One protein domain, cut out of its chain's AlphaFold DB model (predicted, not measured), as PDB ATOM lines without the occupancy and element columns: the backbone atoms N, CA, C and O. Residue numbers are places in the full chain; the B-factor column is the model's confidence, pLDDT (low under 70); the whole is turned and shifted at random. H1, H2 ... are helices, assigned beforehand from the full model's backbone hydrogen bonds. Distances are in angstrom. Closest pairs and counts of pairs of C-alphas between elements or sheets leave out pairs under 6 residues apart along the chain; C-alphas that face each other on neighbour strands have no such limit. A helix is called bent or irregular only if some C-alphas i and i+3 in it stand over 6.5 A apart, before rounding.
ATOM      1  N   PHE A  77      29.802  35.974 -10.948       52.25
ATOM      2  CA  PHE A  77      30.032  36.689 -12.204       52.25
ATOM      3  C   PHE A  77      28.977  36.364 -13.273       52.25
ATOM      4  O   PHE A  77      28.774  37.169 -14.179       52.25
ATOM      5  N   GLY A  78      28.304  35.211 -13.164       55.94
ATOM      6  CA  GLY A  78      27.208  34.816 -14.048       55.94
ATOM      7  C   GLY A  78      25.983  35.701 -13.843       55.94
ATOM      8  O   GLY A  78      25.550  36.358 -14.790       55.94
ATOM      9  N   ALA A  79      25.486  35.801 -12.607       57.09
ATOM     10  CA  ALA A  79      24.371  36.690 -12.274       57.09
ATOM     11  C   ALA A  79      24.699  38.164 -12.573       57.09
ATOM     12  O   ALA A  79      23.876  38.901 -13.112       57.09
ATOM     13  N   SER A  80      25.943  38.584 -12.317       54.31
ATOM     14  CA  SER A  80      26.407  39.938 -12.644       54.31
ATOM     15  C   SER A  80      26.377  40.230 -14.152       54.31
ATOM     16  O   SER A  80      25.990  41.325 -14.564       54.31
ATOM     17  N   ALA A  81      26.760  39.263 -14.991       54.28
ATOM     18  CA  ALA A  81      26.707  39.408 -16.445       54.28
ATOM     19  C   ALA A  81      25.261  39.485 -16.961       54.28
ATOM     20  O   ALA A  81      24.963  40.339 -17.796       54.28
ATOM     21  N   VAL A  82      24.359  38.657 -16.426       66.00
ATOM     22  CA  VAL A  82      22.923  38.681 -16.760       66.00
ATOM     23  C   VAL A  82      22.290  40.020 -16.368       66.00
ATOM     24  O   VAL A  82      21.581  40.624 -17.172       66.00
ATOM     25  N   ALA A  83      22.612  40.552 -15.185       61.44
ATOM     26  CA  ALA A  83      22.136  41.866 -14.755       61.44
ATOM     27  C   ALA A  83      22.599  42.990 -15.702       61.44
ATOM     28  O   ALA A  83      21.811  43.871 -16.053       61.44
ATOM     29  N   LEU A  84      23.855  42.955 -16.164       55.28
ATOM     30  CA  LEU A  84      24.375  43.926 -17.134       55.28
ATOM     31  C   LEU A  84      23.706  43.805 -18.509       55.28
ATOM     32  O   LEU A  84      23.422  44.829 -19.130       55.28
ATOM     33  N   GLN A  85      23.418  42.585 -18.968       62.94
ATOM     34  CA  GLN A  85      22.661  42.355 -20.202       62.94
ATOM     35  C   GLN A  85      21.240  42.920 -20.093       62.94
ATOM     36  O   GLN A  85      20.829  43.691 -20.954       62.94
ATOM     37  N   GLY A  86      20.539  42.665 -18.983       62.50
ATOM     38  CA  GLY A  86      19.208  43.231 -18.746       62.50
ATOM     39  C   GLY A  86      19.196  44.765 -18.699       62.50
ATOM     40  O   GLY A  86      18.250  45.396 -19.170       62.50
ATOM     41  N   LEU A  87      20.263  45.395 -18.191       59.75
ATOM     42  CA  LEU A  87      20.404  46.853 -18.234       59.75
ATOM     43  C   LEU A  87      20.595  47.365 -19.669       59.75
ATOM     44  O   LEU A  87      19.999  48.377 -20.041       59.75
ATOM     45  N   ALA A  88      21.416  46.675 -20.464       59.34
ATOM     46  CA  ALA A  88      21.616  47.002 -21.872       59.34
ATOM     47  C   ALA A  88      20.304  46.878 -22.665       59.34
ATOM     48  O   ALA A  88      19.974  47.779 -23.435       59.34
ATOM     49  N   ASP A  89      19.506  45.839 -22.410       75.44
ATOM     50  CA  ASP A  89      18.198  45.647 -23.048       75.44
ATOM     51  C   ASP A  89      17.219  46.783 -22.718       75.44
ATOM     52  O   ASP A  89      16.527  47.287 -23.607       75.44
ATOM     53  N   ILE A  90      17.198  47.262 -21.465       68.69
ATOM     54  CA  ILE A  90      16.392  48.430 -21.066       68.69
ATOM     55  C   ILE A  90      16.826  49.677 -21.843       68.69
ATOM     56  O   ILE A  90      15.977  50.419 -22.342       68.69
ATOM     57  N   GLN A  91      18.132  49.912 -21.977       63.03
ATOM     58  CA  GLN A  91      18.655  51.053 -22.732       63.03
ATOM     59  C   GLN A  91      18.293  50.968 -24.218       63.03
ATOM     60  O   GLN A  91      17.802  51.947 -24.784       63.03
ATOM     61  N   ILE A  92      18.470  49.799 -24.839       70.06
ATOM     62  CA  ILE A  92      18.118  49.561 -26.245       70.06
ATOM     63  C   ILE A  92      16.617  49.774 -26.463       70.06
ATOM     64  O   ILE A  92      16.223  50.426 -27.435       70.06
ATOM     65  N   ASN A  93      15.772  49.286 -25.552       78.00
ATOM     66  CA  ASN A  93      14.324  49.472 -25.625       78.00
ATOM     67  C   ASN A  93      13.934  50.957 -25.551       78.00
ATOM     68  O   ASN A  93      13.151  51.428 -26.376       78.00
ATOM     69  N   LEU A  94      14.520  51.717 -24.618       68.38
ATOM     70  CA  LEU A  94      14.273  53.156 -24.483       68.38
ATOM     71  C   LEU A  94      14.691  53.932 -25.739       68.38
ATOM     72  O   LEU A  94      13.925  54.768 -26.218       68.38
ATOM     73  N   ILE A  95      15.867  53.628 -26.293       66.81
ATOM     74  CA  ILE A  95      16.357  54.243 -27.536       66.81
ATOM     75  C   ILE A  95      15.418  53.914 -28.701       66.81
ATOM     76  O   ILE A  95      15.051  54.806 -29.464       66.81
ATOM     77  N   SER A  96      14.990  52.656 -28.813       75.06
ATOM     78  CA  SER A  96      14.089  52.204 -29.880       75.06
ATOM     79  C   SER A  96      12.741  52.920 -29.816       75.06
ATOM     80  O   SER A  96      12.272  53.424 -30.832       75.06
ATOM     81  N   ARG A  97      12.155  53.051 -28.620       75.44
ATOM     82  CA  ARG A  97      10.885  53.770 -28.412       75.44
ATOM     83  C   ARG A  97      11.001  55.264 -28.707       75.44
ATOM     84  O   ARG A  97      10.080  55.845 -29.271       75.44
ATOM     85  N   LEU A  98      12.127  55.885 -28.353       68.00
ATOM     86  CA  LEU A  98      12.386  57.287 -28.681       68.00
ATOM     87  C   LEU A  98      12.505  57.493 -30.197       68.00
ATOM     88  O   LEU A  98      11.934  58.436 -30.741       68.00
ATOM     89  N   LEU A  99      13.225  56.599 -30.879       67.94
ATOM     90  CA  LEU A  99      13.369  56.643 -32.331       67.94
ATOM     91  C   LEU A  99      12.023  56.427 -33.033       67.94
ATOM     92  O   LEU A  99      11.696  57.164 -33.961       67.94
ATOM     93  N   GLU A 100      11.231  55.459 -32.573       79.94
ATOM     94  CA  GLU A 100       9.891  55.194 -33.097       79.94
ATOM     95  C   GLU A 100       8.975  56.416 -32.940       79.94
ATOM     96  O   GLU A 100       8.368  56.842 -33.922       79.94
ATOM     97  N   SER A 101       8.951  57.040 -31.757       72.06
ATOM     98  CA  SER A 101       8.184  58.268 -31.504       72.06
ATOM     99  C   SER A 101       8.608  59.412 -32.437       72.06
ATOM    100  O   SER A 101       7.771  60.054 -33.078       72.06
ATOM    101  N   HIS A 102       9.917  59.609 -32.631       69.31
ATOM    102  CA  HIS A 102      10.424  60.605 -33.579       69.31
ATOM    103  C   HIS A 102      10.000  60.328 -35.026       69.31
ATOM    104  O   HIS A 102       9.613  61.257 -35.739       69.31
ATOM    105  N   VAL A 103      10.049  59.069 -35.468       75.56
ATOM    106  CA  VAL A 103       9.602  58.677 -36.812       75.56
ATOM    107  C   VAL A 103       8.104  58.937 -36.988       75.56
ATOM    108  O   VAL A 103       7.701  59.465 -38.026       75.56
ATOM    109  N   GLN A 104       7.281  58.614 -35.987       79.19
ATOM    110  CA  GLN A 104       5.837  58.874 -36.027       79.19
ATOM    111  C   GLN A 104       5.531  60.374 -36.091       79.19
ATOM    112  O   GLN A 104       4.705  60.795 -36.902       79.19
ATOM    113  N   ASN A 105       6.246  61.202 -35.326       74.00
ATOM    114  CA  ASN A 105       6.087  62.654 -35.372       74.00
ATOM    115  C   ASN A 105       6.461  63.239 -36.749       74.00
ATOM    116  O   ASN A 105       5.702  64.024 -37.316       74.00
ATOM    117  N   ILE A 106       7.584  62.808 -37.341       69.56
ATOM    118  CA  ILE A 106       7.978  63.229 -38.699       69.56
ATOM    119  C   ILE A 106       6.895  62.859 -39.717       69.56
ATOM    120  O   ILE A 106       6.543  63.686 -40.562       69.56
ATOM    121  N   ARG A 107       6.338  61.644 -39.631       77.31
ATOM    122  CA  ARG A 107       5.236  61.209 -40.502       77.31
ATOM    123  C   ARG A 107       4.003  62.090 -40.329       77.31
ATOM    124  O   ARG A 107       3.488  62.576 -41.329       77.31
ATOM    125  N   ALA A 108       3.577  62.346 -39.095       78.38
ATOM    126  CA  ALA A 108       2.406  63.170 -38.807       78.38
ATOM    127  C   ALA A 108       2.559  64.606 -39.341       78.38
ATOM    128  O   ALA A 108       1.665  65.115 -40.013       78.38
ATOM    129  N   VAL A 109       3.711  65.245 -39.111       69.94
ATOM    130  CA  VAL A 109       3.995  66.598 -39.621       69.94
ATOM    131  C   VAL A 109       4.029  66.625 -41.150       69.94
ATOM    132  O   VAL A 109       3.490  67.550 -41.764       69.94
ATOM    133  N   THR A 110       4.642  65.615 -41.771       74.31
ATOM    134  CA  THR A 110       4.712  65.502 -43.234       74.31
ATOM    135  C   THR A 110       3.318  65.328 -43.833       74.31
ATOM    136  O   THR A 110       2.988  66.018 -44.793       74.31
ATOM    137  N   GLU A 111       2.485  64.474 -43.236       88.00
ATOM    138  CA  GLU A 111       1.109  64.230 -43.674       88.00
ATOM    139  C   GLU A 111       0.251  65.496 -43.567       88.00
ATOM    140  O   GLU A 111      -0.388  65.893 -44.539       88.00
ATOM    141  N   VAL A 112       0.297  66.201 -42.428       81.81
ATOM    142  CA  VAL A 112      -0.439  67.465 -42.237       81.81
ATOM    143  C   VAL A 112       0.008  68.523 -43.247       81.81
ATOM    144  O   VAL A 112      -0.819  69.231 -43.821       81.81
ATOM    145  N   SER A 113       1.314  68.607 -43.510       69.81
ATOM    146  CA  SER A 113       1.870  69.539 -44.495       69.81
ATOM    147  C   SER A 113       1.438  69.185 -45.921       69.81
ATOM    148  O   SER A 113       1.068  70.071 -46.691       69.81
ATOM    149  N   ALA A 114       1.440  67.898 -46.278       77.38
ATOM    150  CA  ALA A 114       0.972  67.424 -47.576       77.38
ATOM    151  C   ALA A 114      -0.529  67.697 -47.760       77.38
ATOM    152  O   ALA A 114      -0.927  68.232 -48.795       77.38
ATOM    153  N   GLN A 115      -1.343  67.417 -46.740       83.50
ATOM    154  CA  GLN A 115      -2.777  67.698 -46.738       83.50
ATOM    155  C   GLN A 115      -3.054  69.198 -46.887       83.50
ATOM    156  O   GLN A 115      -3.930  69.589 -47.653       83.50
ATOM    157  N   TYR A 116      -2.279  70.055 -46.217       78.88
ATOM    158  CA  TYR A 116      -2.383  71.506 -46.376       78.88
ATOM    159  C   TYR A 116      -2.119  71.950 -47.820       78.88
ATOM    160  O   TYR A 116      -2.912  72.706 -48.377       78.88
ATOM    161  N   LEU A 117      -1.054  71.448 -48.455       75.56
ATOM    162  CA  LEU A 117      -0.742  71.764 -49.855       75.56
ATOM    163  C   LEU A 117      -1.821  71.255 -50.823       75.56
ATOM    164  O   LEU A 117      -2.181  71.960 -51.766       75.56
ATOM    165  N   GLN A 118      -2.366  70.062 -50.577       86.25
ATOM    166  CA  GLN A 118      -3.493  69.529 -51.349       86.25
ATOM    167  C   GLN A 118      -4.744  70.396 -51.185       86.25
ATOM    168  O   GLN A 118      -5.405  70.708 -52.173       86.25
ATOM    169  N   ASN A 119      -5.039  70.840 -49.961       81.12
ATOM    170  CA  ASN A 119      -6.172  71.715 -49.688       81.12
ATOM    171  C   ASN A 119      -5.987  73.073 -50.374       81.12
ATOM    172  O   ASN A 119      -6.919  73.539 -51.022       81.12
ATOM    173  N   LEU A 120      -4.783  73.664 -50.323       77.12
ATOM    174  CA  LEU A 120      -4.452  74.902 -51.039       77.12
ATOM    175  C   LEU A 120      -4.706  74.796 -52.547       77.12
ATOM    176  O   LEU A 120      -5.269  75.721 -53.132       77.12
ATOM    177  N   ALA A 121      -4.358  73.666 -53.170       80.19
ATOM    178  CA  ALA A 121      -4.586  73.439 -54.598       80.19
ATOM    179  C   ALA A 121      -6.078  73.436 -54.994       80.19
ATOM    180  O   ALA A 121      -6.397  73.593 -56.172       80.19
ATOM    181  N   LEU A 122      -6.984  73.266 -54.026       88.75
ATOM    182  CA  LEU A 122      -8.435  73.233 -54.222       88.75
ATOM    183  C   LEU A 122      -9.145  74.522 -53.768       88.75
ATOM    184  O   LEU A 122     -10.356  74.640 -53.966       88.75
ATOM    185  N   THR A 123      -8.422  75.475 -53.166       89.50
ATOM    186  CA  THR A 123      -9.001  76.733 -52.661       89.50
ATOM    187  C   THR A 123      -9.507  77.623 -53.793       89.50
ATOM    188  O   THR A 123      -8.904  77.694 -54.866       89.50
ATOM    189  N   ARG A 124     -10.630  78.312 -53.565       87.12
ATOM    190  CA  ARG A 124     -11.250  79.214 -54.552       87.12
ATOM    191  C   ARG A 124     -11.138  80.682 -54.166       87.12
ATOM    192  O   ARG A 124     -11.178  81.539 -55.047       87.12
ATOM    193  N   ASP A 125     -10.986  80.973 -52.877       85.56
ATOM    194  CA  ASP A 125     -10.863  82.327 -52.347       85.56
ATOM    195  C   ASP A 125     -10.038  82.386 -51.044       85.56
ATOM    196  O   ASP A 125      -9.500  81.390 -50.556       85.56
ATOM    197  N   GLY A 126      -9.916  83.590 -50.478       67.69
ATOM    198  CA  GLY A 126      -9.160  83.824 -49.247       67.69
ATOM    199  C   GLY A 126      -9.729  83.134 -48.002       67.69
ATOM    200  O   GLY A 126      -8.960  82.827 -47.091       67.69
ATOM    201  N   ASN A 127     -11.034  82.849 -47.945       85.69
ATOM    202  CA  ASN A 127     -11.629  82.141 -46.809       85.69
ATOM    203  C   ASN A 127     -11.232  80.663 -46.825       85.69
ATOM    204  O   ASN A 127     -10.876  80.120 -45.778       85.69
ATOM    205  N   ASP A 128     -11.210  80.039 -48.005       79.62
ATOM    206  CA  ASP A 128     -10.743  78.658 -48.163       79.62
ATOM    207  C   ASP A 128      -9.267  78.510 -47.746       79.62
ATOM    208  O   ASP A 128      -8.896  77.538 -47.085       79.62
ATOM    209  N   ILE A 129      -8.431  79.509 -48.063       71.19
ATOM    210  CA  ILE A 129      -7.020  79.557 -47.644       71.19
ATOM    211  C   ILE A 129      -6.905  79.626 -46.117       71.19
ATOM    212  O   ILE A 129      -6.144  78.863 -45.520       71.19
ATOM    213  N   MET A 130      -7.667  80.511 -45.466       71.25
ATOM    214  CA  MET A 130      -7.649  80.643 -44.004       71.25
ATOM    215  C   MET A 130      -8.146  79.374 -43.304       71.25
ATOM    216  O   MET A 130      -7.604  78.988 -42.267       71.25
ATOM    217  N   MET A 131      -9.132  78.688 -43.884       85.12
ATOM    218  CA  MET A 131      -9.617  77.406 -43.379       85.12
ATOM    219  C   MET A 131      -8.559  76.301 -43.515       85.12
ATOM    220  O   MET A 131      -8.304  75.585 -42.545       85.12
ATOM    221  N   ALA A 132      -7.900  76.193 -44.674       71.69
ATOM    222  CA  ALA A 132      -6.809  75.242 -44.888       71.69
ATOM    223  C   ALA A 132      -5.642  75.495 -43.915       71.69
ATOM    224  O   ALA A 132      -5.088  74.553 -43.343       71.69
ATOM    225  N   LEU A 133      -5.309  76.766 -43.666       69.38
ATOM    226  CA  LEU A 133      -4.288  77.154 -42.693       69.38
ATOM    227  C   LEU A 133      -4.693  76.772 -41.263       69.38
ATOM    228  O   LEU A 133      -3.880  76.210 -40.534       69.38
ATOM    229  N   GLY A 134      -5.943  77.028 -40.869       71.38
ATOM    230  CA  GLY A 134      -6.461  76.637 -39.556       71.38
ATOM    231  C   GLY A 134      -6.371  75.126 -39.322       71.38
ATOM    232  O   GLY A 134      -5.878  74.691 -38.284       71.38
ATOM    233  N   GLN A 135      -6.756  74.323 -40.320       82.44
ATOM    234  CA  GLN A 135      -6.630  72.861 -40.274       82.44
ATOM    235  C   GLN A 135      -5.171  72.406 -40.140       82.44
ATOM    236  O   GLN A 135      -4.878  71.511 -39.348       82.44
ATOM    237  N   CYS A 136      -4.251  73.047 -40.867       68.69
ATOM    238  CA  CYS A 136      -2.817  72.774 -40.774       68.69
ATOM    239  C   CYS A 136      -2.278  73.065 -39.365       68.69
ATOM    240  O   CYS A 136      -1.650  72.204 -38.750       68.69
ATOM    241  N   VAL A 137      -2.586  74.242 -38.809       70.38
ATOM    242  CA  VAL A 137      -2.150  74.638 -37.460       70.38
ATOM    243  C   VAL A 137      -2.687  73.676 -36.399       70.38
ATOM    244  O   VAL A 137      -1.915  73.204 -35.566       70.38
ATOM    245  N   SER A 138      -3.973  73.321 -36.452       80.31
ATOM    246  CA  SER A 138      -4.556  72.347 -35.519       80.31
ATOM    247  C   SER A 138      -3.942  70.950 -35.663       80.31
ATOM    248  O   SER A 138      -3.716  70.276 -34.659       80.31
ATOM    249  N   GLY A 139      -3.624  70.519 -36.888       78.94
ATOM    250  CA  GLY A 139      -2.939  69.250 -37.142       78.94
ATOM    251  C   GLY A 139      -1.519  69.216 -36.565       78.94
ATOM    252  O   GLY A 139      -1.138  68.241 -35.917       78.94
ATOM    253  N   LEU A 140      -0.755  70.300 -36.730       64.31
ATOM    254  CA  LEU A 140       0.584  70.440 -36.145       64.31
ATOM    255  C   LEU A 140       0.537  70.472 -34.612       64.31
ATOM    256  O   LEU A 140       1.363  69.837 -33.958       64.31
ATOM    257  N   GLU A 141      -0.445  71.165 -34.029       73.19
ATOM    258  CA  GLU A 141      -0.659  71.182 -32.580       73.19
ATOM    259  C   GLU A 141      -0.966  69.775 -32.042       73.19
ATOM    260  O   GLU A 141      -0.409  69.363 -31.021       73.19
ATOM    261  N   ALA A 142      -1.814  69.013 -32.739       84.06
ATOM    262  CA  ALA A 142      -2.125  67.634 -32.375       84.06
ATOM    263  C   ALA A 142      -0.883  66.727 -32.442       84.06
ATOM    264  O   ALA A 142      -0.626  65.980 -31.495       84.06
ATOM    265  N   ALA A 143      -0.073  66.838 -33.502       72.19
ATOM    266  CA  ALA A 143       1.182  66.095 -33.638       72.19
ATOM    267  C   ALA A 143       2.174  66.435 -32.510       72.19
ATOM    268  O   ALA A 143       2.734  65.538 -31.874       72.19
ATOM    269  N   ALA A 144       2.325  67.724 -32.183       65.56
ATOM    270  CA  ALA A 144       3.191  68.181 -31.100       65.56
ATOM    271  C   ALA A 144       2.734  67.657 -29.727       65.56
ATOM    272  O   ALA A 144       3.562  67.190 -28.940       65.56
ATOM    273  N   LYS A 145       1.424  67.682 -29.446       74.88
ATOM    274  CA  LYS A 145       0.854  67.117 -28.212       74.88
ATOM    275  C   LYS A 145       1.072  65.611 -28.122       74.88
ATOM    276  O   LYS A 145       1.478  65.138 -27.065       74.88
ATOM    277  N   SER A 146       0.851  64.873 -29.211       80.31
ATOM    278  CA  SER A 146       1.088  63.423 -29.247       80.31
ATOM    279  C   SER A 146       2.547  63.097 -28.937       80.31
ATOM    280  O   SER A 146       2.828  62.328 -28.021       80.31
ATOM    281  N   ASN A 147       3.484  63.769 -29.613       70.44
ATOM    282  CA  ASN A 147       4.919  63.597 -29.390       70.44
ATOM    283  C   ASN A 147       5.329  63.942 -27.944       70.44
ATOM    284  O   ASN A 147       6.147  63.250 -27.341       70.44
ATOM    285  N   ALA A 148       4.746  64.992 -27.353       66.25
ATOM    286  CA  ALA A 148       5.001  65.347 -25.957       66.25
ATOM    287  C   ALA A 148       4.475  64.283 -24.977       66.25
ATOM    288  O   ALA A 148       5.179  63.923 -24.034       66.25
ATOM    289  N   ILE A 149       3.266  63.756 -25.201       80.00
ATOM    290  CA  ILE A 149       2.674  62.694 -24.373       80.00
ATOM    291  C   ILE A 149       3.508  61.413 -24.464       80.00
ATOM    292  O   ILE A 149       3.810  60.812 -23.434       80.00
ATOM    293  N   GLU A 150       3.925  61.018 -25.668       76.56
ATOM    294  CA  GLU A 150       4.795  59.859 -25.878       76.56
ATOM    295  C   GLU A 150       6.152  60.038 -25.187       76.56
ATOM    296  O   GLU A 150       6.585  59.148 -24.451       76.56
ATOM    297  N   GLY A 151       6.783  61.208 -25.331       64.50
ATOM    298  CA  GLY A 151       8.041  61.531 -24.656       64.50
ATOM    299  C   GLY A 151       7.928  61.478 -23.128       64.50
ATOM    300  O   GLY A 151       8.777  60.883 -22.462       64.50
ATOM    301  N   ILE A 152       6.848  62.028 -22.562       69.69
ATOM    302  CA  ILE A 152       6.549  61.938 -21.124       69.69
ATOM    303  C   ILE A 152       6.300  60.481 -20.710       69.69
ATOM    304  O   ILE A 152       6.778  60.053 -19.661       69.69
ATOM    305  N   GLY A 153       5.597  59.696 -21.528       71.06
ATOM    306  CA  GLY A 153       5.358  58.272 -21.288       71.06
ATOM    307  C   GLY A 153       6.648  57.450 -21.255       71.06
ATOM    308  O   GLY A 153       6.816  56.604 -20.374       71.06
ATOM    309  N   ILE A 154       7.589  57.731 -22.163       70.75
ATOM    310  CA  ILE A 154       8.927  57.125 -22.162       70.75
ATOM    311  C   ILE A 154       9.678  57.534 -20.891       70.75
ATOM    312  O   ILE A 154      10.155  56.660 -20.167       70.75
ATOM    313  N   ALA A 155       9.721  58.831 -20.563       62.16
ATOM    314  CA  ALA A 155      10.424  59.343 -19.384       62.16
ATOM    315  C   ALA A 155       9.878  58.764 -18.064       62.16
ATOM    316  O   ALA A 155      10.645  58.319 -17.208       62.16
ATOM    317  N   ASN A 156       8.551  58.694 -17.924       70.94
ATOM    318  CA  ASN A 156       7.884  58.117 -16.756       70.94
ATOM    319  C   ASN A 156       8.132  56.608 -16.617       70.94
ATOM    320  O   ASN A 156       8.077  56.088 -15.504       70.94
ATOM    321  N   GLY A 157       8.436  55.908 -17.716       70.25
ATOM    322  CA  GLY A 157       8.772  54.484 -17.720       70.25
ATOM    323  C   GLY A 157      10.199  54.163 -17.258       70.25
ATOM    324  O   GLY A 157      10.452  53.042 -16.817       70.25
ATOM    325  N   ILE A 158      11.125  55.129 -17.292       65.12
ATOM    326  CA  ILE A 158      12.547  54.897 -16.967       65.12
ATOM    327  C   ILE A 158      12.726  54.503 -15.499       65.12
ATOM    328  O   ILE A 158      13.328  53.477 -15.187       65.12
ATOM    329  N   LYS A 159      12.189  55.312 -14.578       57.38
ATOM    330  CA  LYS A 159      12.322  55.083 -13.133       57.38
ATOM    331  C   LYS A 159      11.772  53.716 -12.690       57.38
ATOM    332  O   LYS A 159      12.501  53.013 -11.986       57.38
ATOM    333  N   PRO A 160      10.544  53.299 -13.059       74.06
ATOM    334  CA  PRO A 160      10.034  51.983 -12.690       74.06
ATOM    335  C   PRO A 160      10.811  50.840 -13.354       74.06
ATOM    336  O   PRO A 160      11.113  49.877 -12.658       74.06
ATOM    337  N   ALA A 161      11.224  50.962 -14.624       66.00
ATOM    338  CA  ALA A 161      12.032  49.933 -15.288       66.00
ATOM    339  C   ALA A 161      13.384  49.718 -14.585       66.00
ATOM    340  O   ALA A 161      13.760  48.586 -14.290       66.00
ATOM    341  N   LEU A 162      14.079  50.804 -14.226       60.25
ATOM    342  CA  LEU A 162      15.328  50.730 -13.461       60.25
ATOM    343  C   LEU A 162      15.111  50.191 -12.043       60.25
ATOM    344  O   LEU A 162      15.940  49.440 -11.537       60.25
ATOM    345  N   THR A 163      13.998  50.548 -11.399       65.88
ATOM    346  CA  THR A 163      13.664  50.053 -10.054       65.88
ATOM    347  C   THR A 163      13.391  48.551 -10.071       65.88
ATOM    348  O   THR A 163      13.905  47.830  -9.221       65.88
ATOM    349  N   GLN A 164      12.633  48.070 -11.057       72.75
ATOM    350  CA  GLN A 164      12.348  46.650 -11.242       72.75
ATOM    351  C   GLN A 164      13.620  45.864 -11.579       72.75
ATOM    352  O   GLN A 164      13.862  44.811 -10.997       72.75
ATOM    353  N   TRP A 165      14.467  46.403 -12.460       73.75
ATOM    354  CA  TRP A 165      15.764  45.812 -12.786       73.75
ATOM    355  C   TRP A 165      16.682  45.705 -11.563       73.75
ATOM    356  O   TRP A 165      17.258  44.644 -11.322       73.75
ATOM    357  N   LEU A 166      16.773  46.764 -10.750       61.28
ATOM    358  CA  LEU A 166      17.519  46.743  -9.491       61.28
ATOM    359  C   LEU A 166      16.963  45.677  -8.540       61.28
ATOM    360  O   LEU A 166      17.728  44.894  -7.989       61.28
ATOM    361  N   GLN A 167      15.642  45.608  -8.361       67.31
ATOM    362  CA  GLN A 167      15.013  44.615  -7.486       67.31
ATOM    363  C   GLN A 167      15.272  43.176  -7.950       67.31
ATOM    364  O   GLN A 167      15.576  42.324  -7.114       67.31
ATOM    365  N   ALA A 168      15.209  42.911  -9.258       65.94
ATOM    366  CA  ALA A 168      15.496  41.597  -9.834       65.94
ATOM    367  C   ALA A 168      16.972  41.211  -9.651       65.94
ATOM    368  O   ALA A 168      17.270  40.154  -9.098       65.94
ATOM    369  N   SER A 169      17.886  42.127  -9.986       57.25
ATOM    370  CA  SER A 169      19.340  41.920  -9.881       57.25
ATOM    371  C   SER A 169      19.804  41.662  -8.439       57.25
ATOM    372  O   SER A 169      20.818  41.011  -8.209       57.25
ATOM    373  N   VAL A 170      19.061  42.166  -7.447       54.59
ATOM    374  CA  VAL A 170      19.342  41.970  -6.014       54.59
ATOM    375  C   VAL A 170      18.661  40.721  -5.441       54.59
ATOM    376  O   VAL A 170      19.218  40.052  -4.565       54.59
TER     377      VAL A 170
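AT A GLANCE: This is residues 77 to 170 of the 206 residues of an uncharacterized protein of Collimonas fungivorans (UniProt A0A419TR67). Two long helices lie side by side as one long, narrow helical hairpin: H1 runs the length of a rod, the chain turns at one end in three residues, and H2 folds back along it. The printed part has 94 residues with two named helices, H1 then H2, and no named strand; the class is all helix. It is extended, with a radius of gyration of the C-alphas of 21.2 A and spans of 73 by 17 by 8 A.

IN THESE COORDINATES: H1, residues 77 to 122, begins at C-alpha 77 at (30.032, 36.689, -12.204) and measures 67.7 A from first to last C-alpha. H2, residues 126 to 170, measures 66.6 A and ends at C-alpha 170 at (19.342, 41.970, -6.014). H2 is neither bent nor irregular, but only just: C-alphas 156 and 159 are 6.5 A apart.

HOW THE PARTS SIT: H1 and H2 form a helical hairpin and touch, with 39 pairs of C-alphas within 8 A. Their closest C-alphas, those of Ala 83 and Ser 169, are 5.6 A apart. They run opposite ways at a shallow tilt of 5 degrees. O i to N i+4 pairs are within hydrogen-bond range in 41 of 42 cases in H1 and 39 of 41 in H2.

THE WHOLE: The two C-alphas farthest apart, those of Phe 77 and Asp 125, are 73.3 A apart. The printed part has no cut, and the link from H1 to H2 is tight. Mean pLDDT of the printed part is 71.4; 41 residues are under 70, among them residues 77 to 88 and 166 to 170.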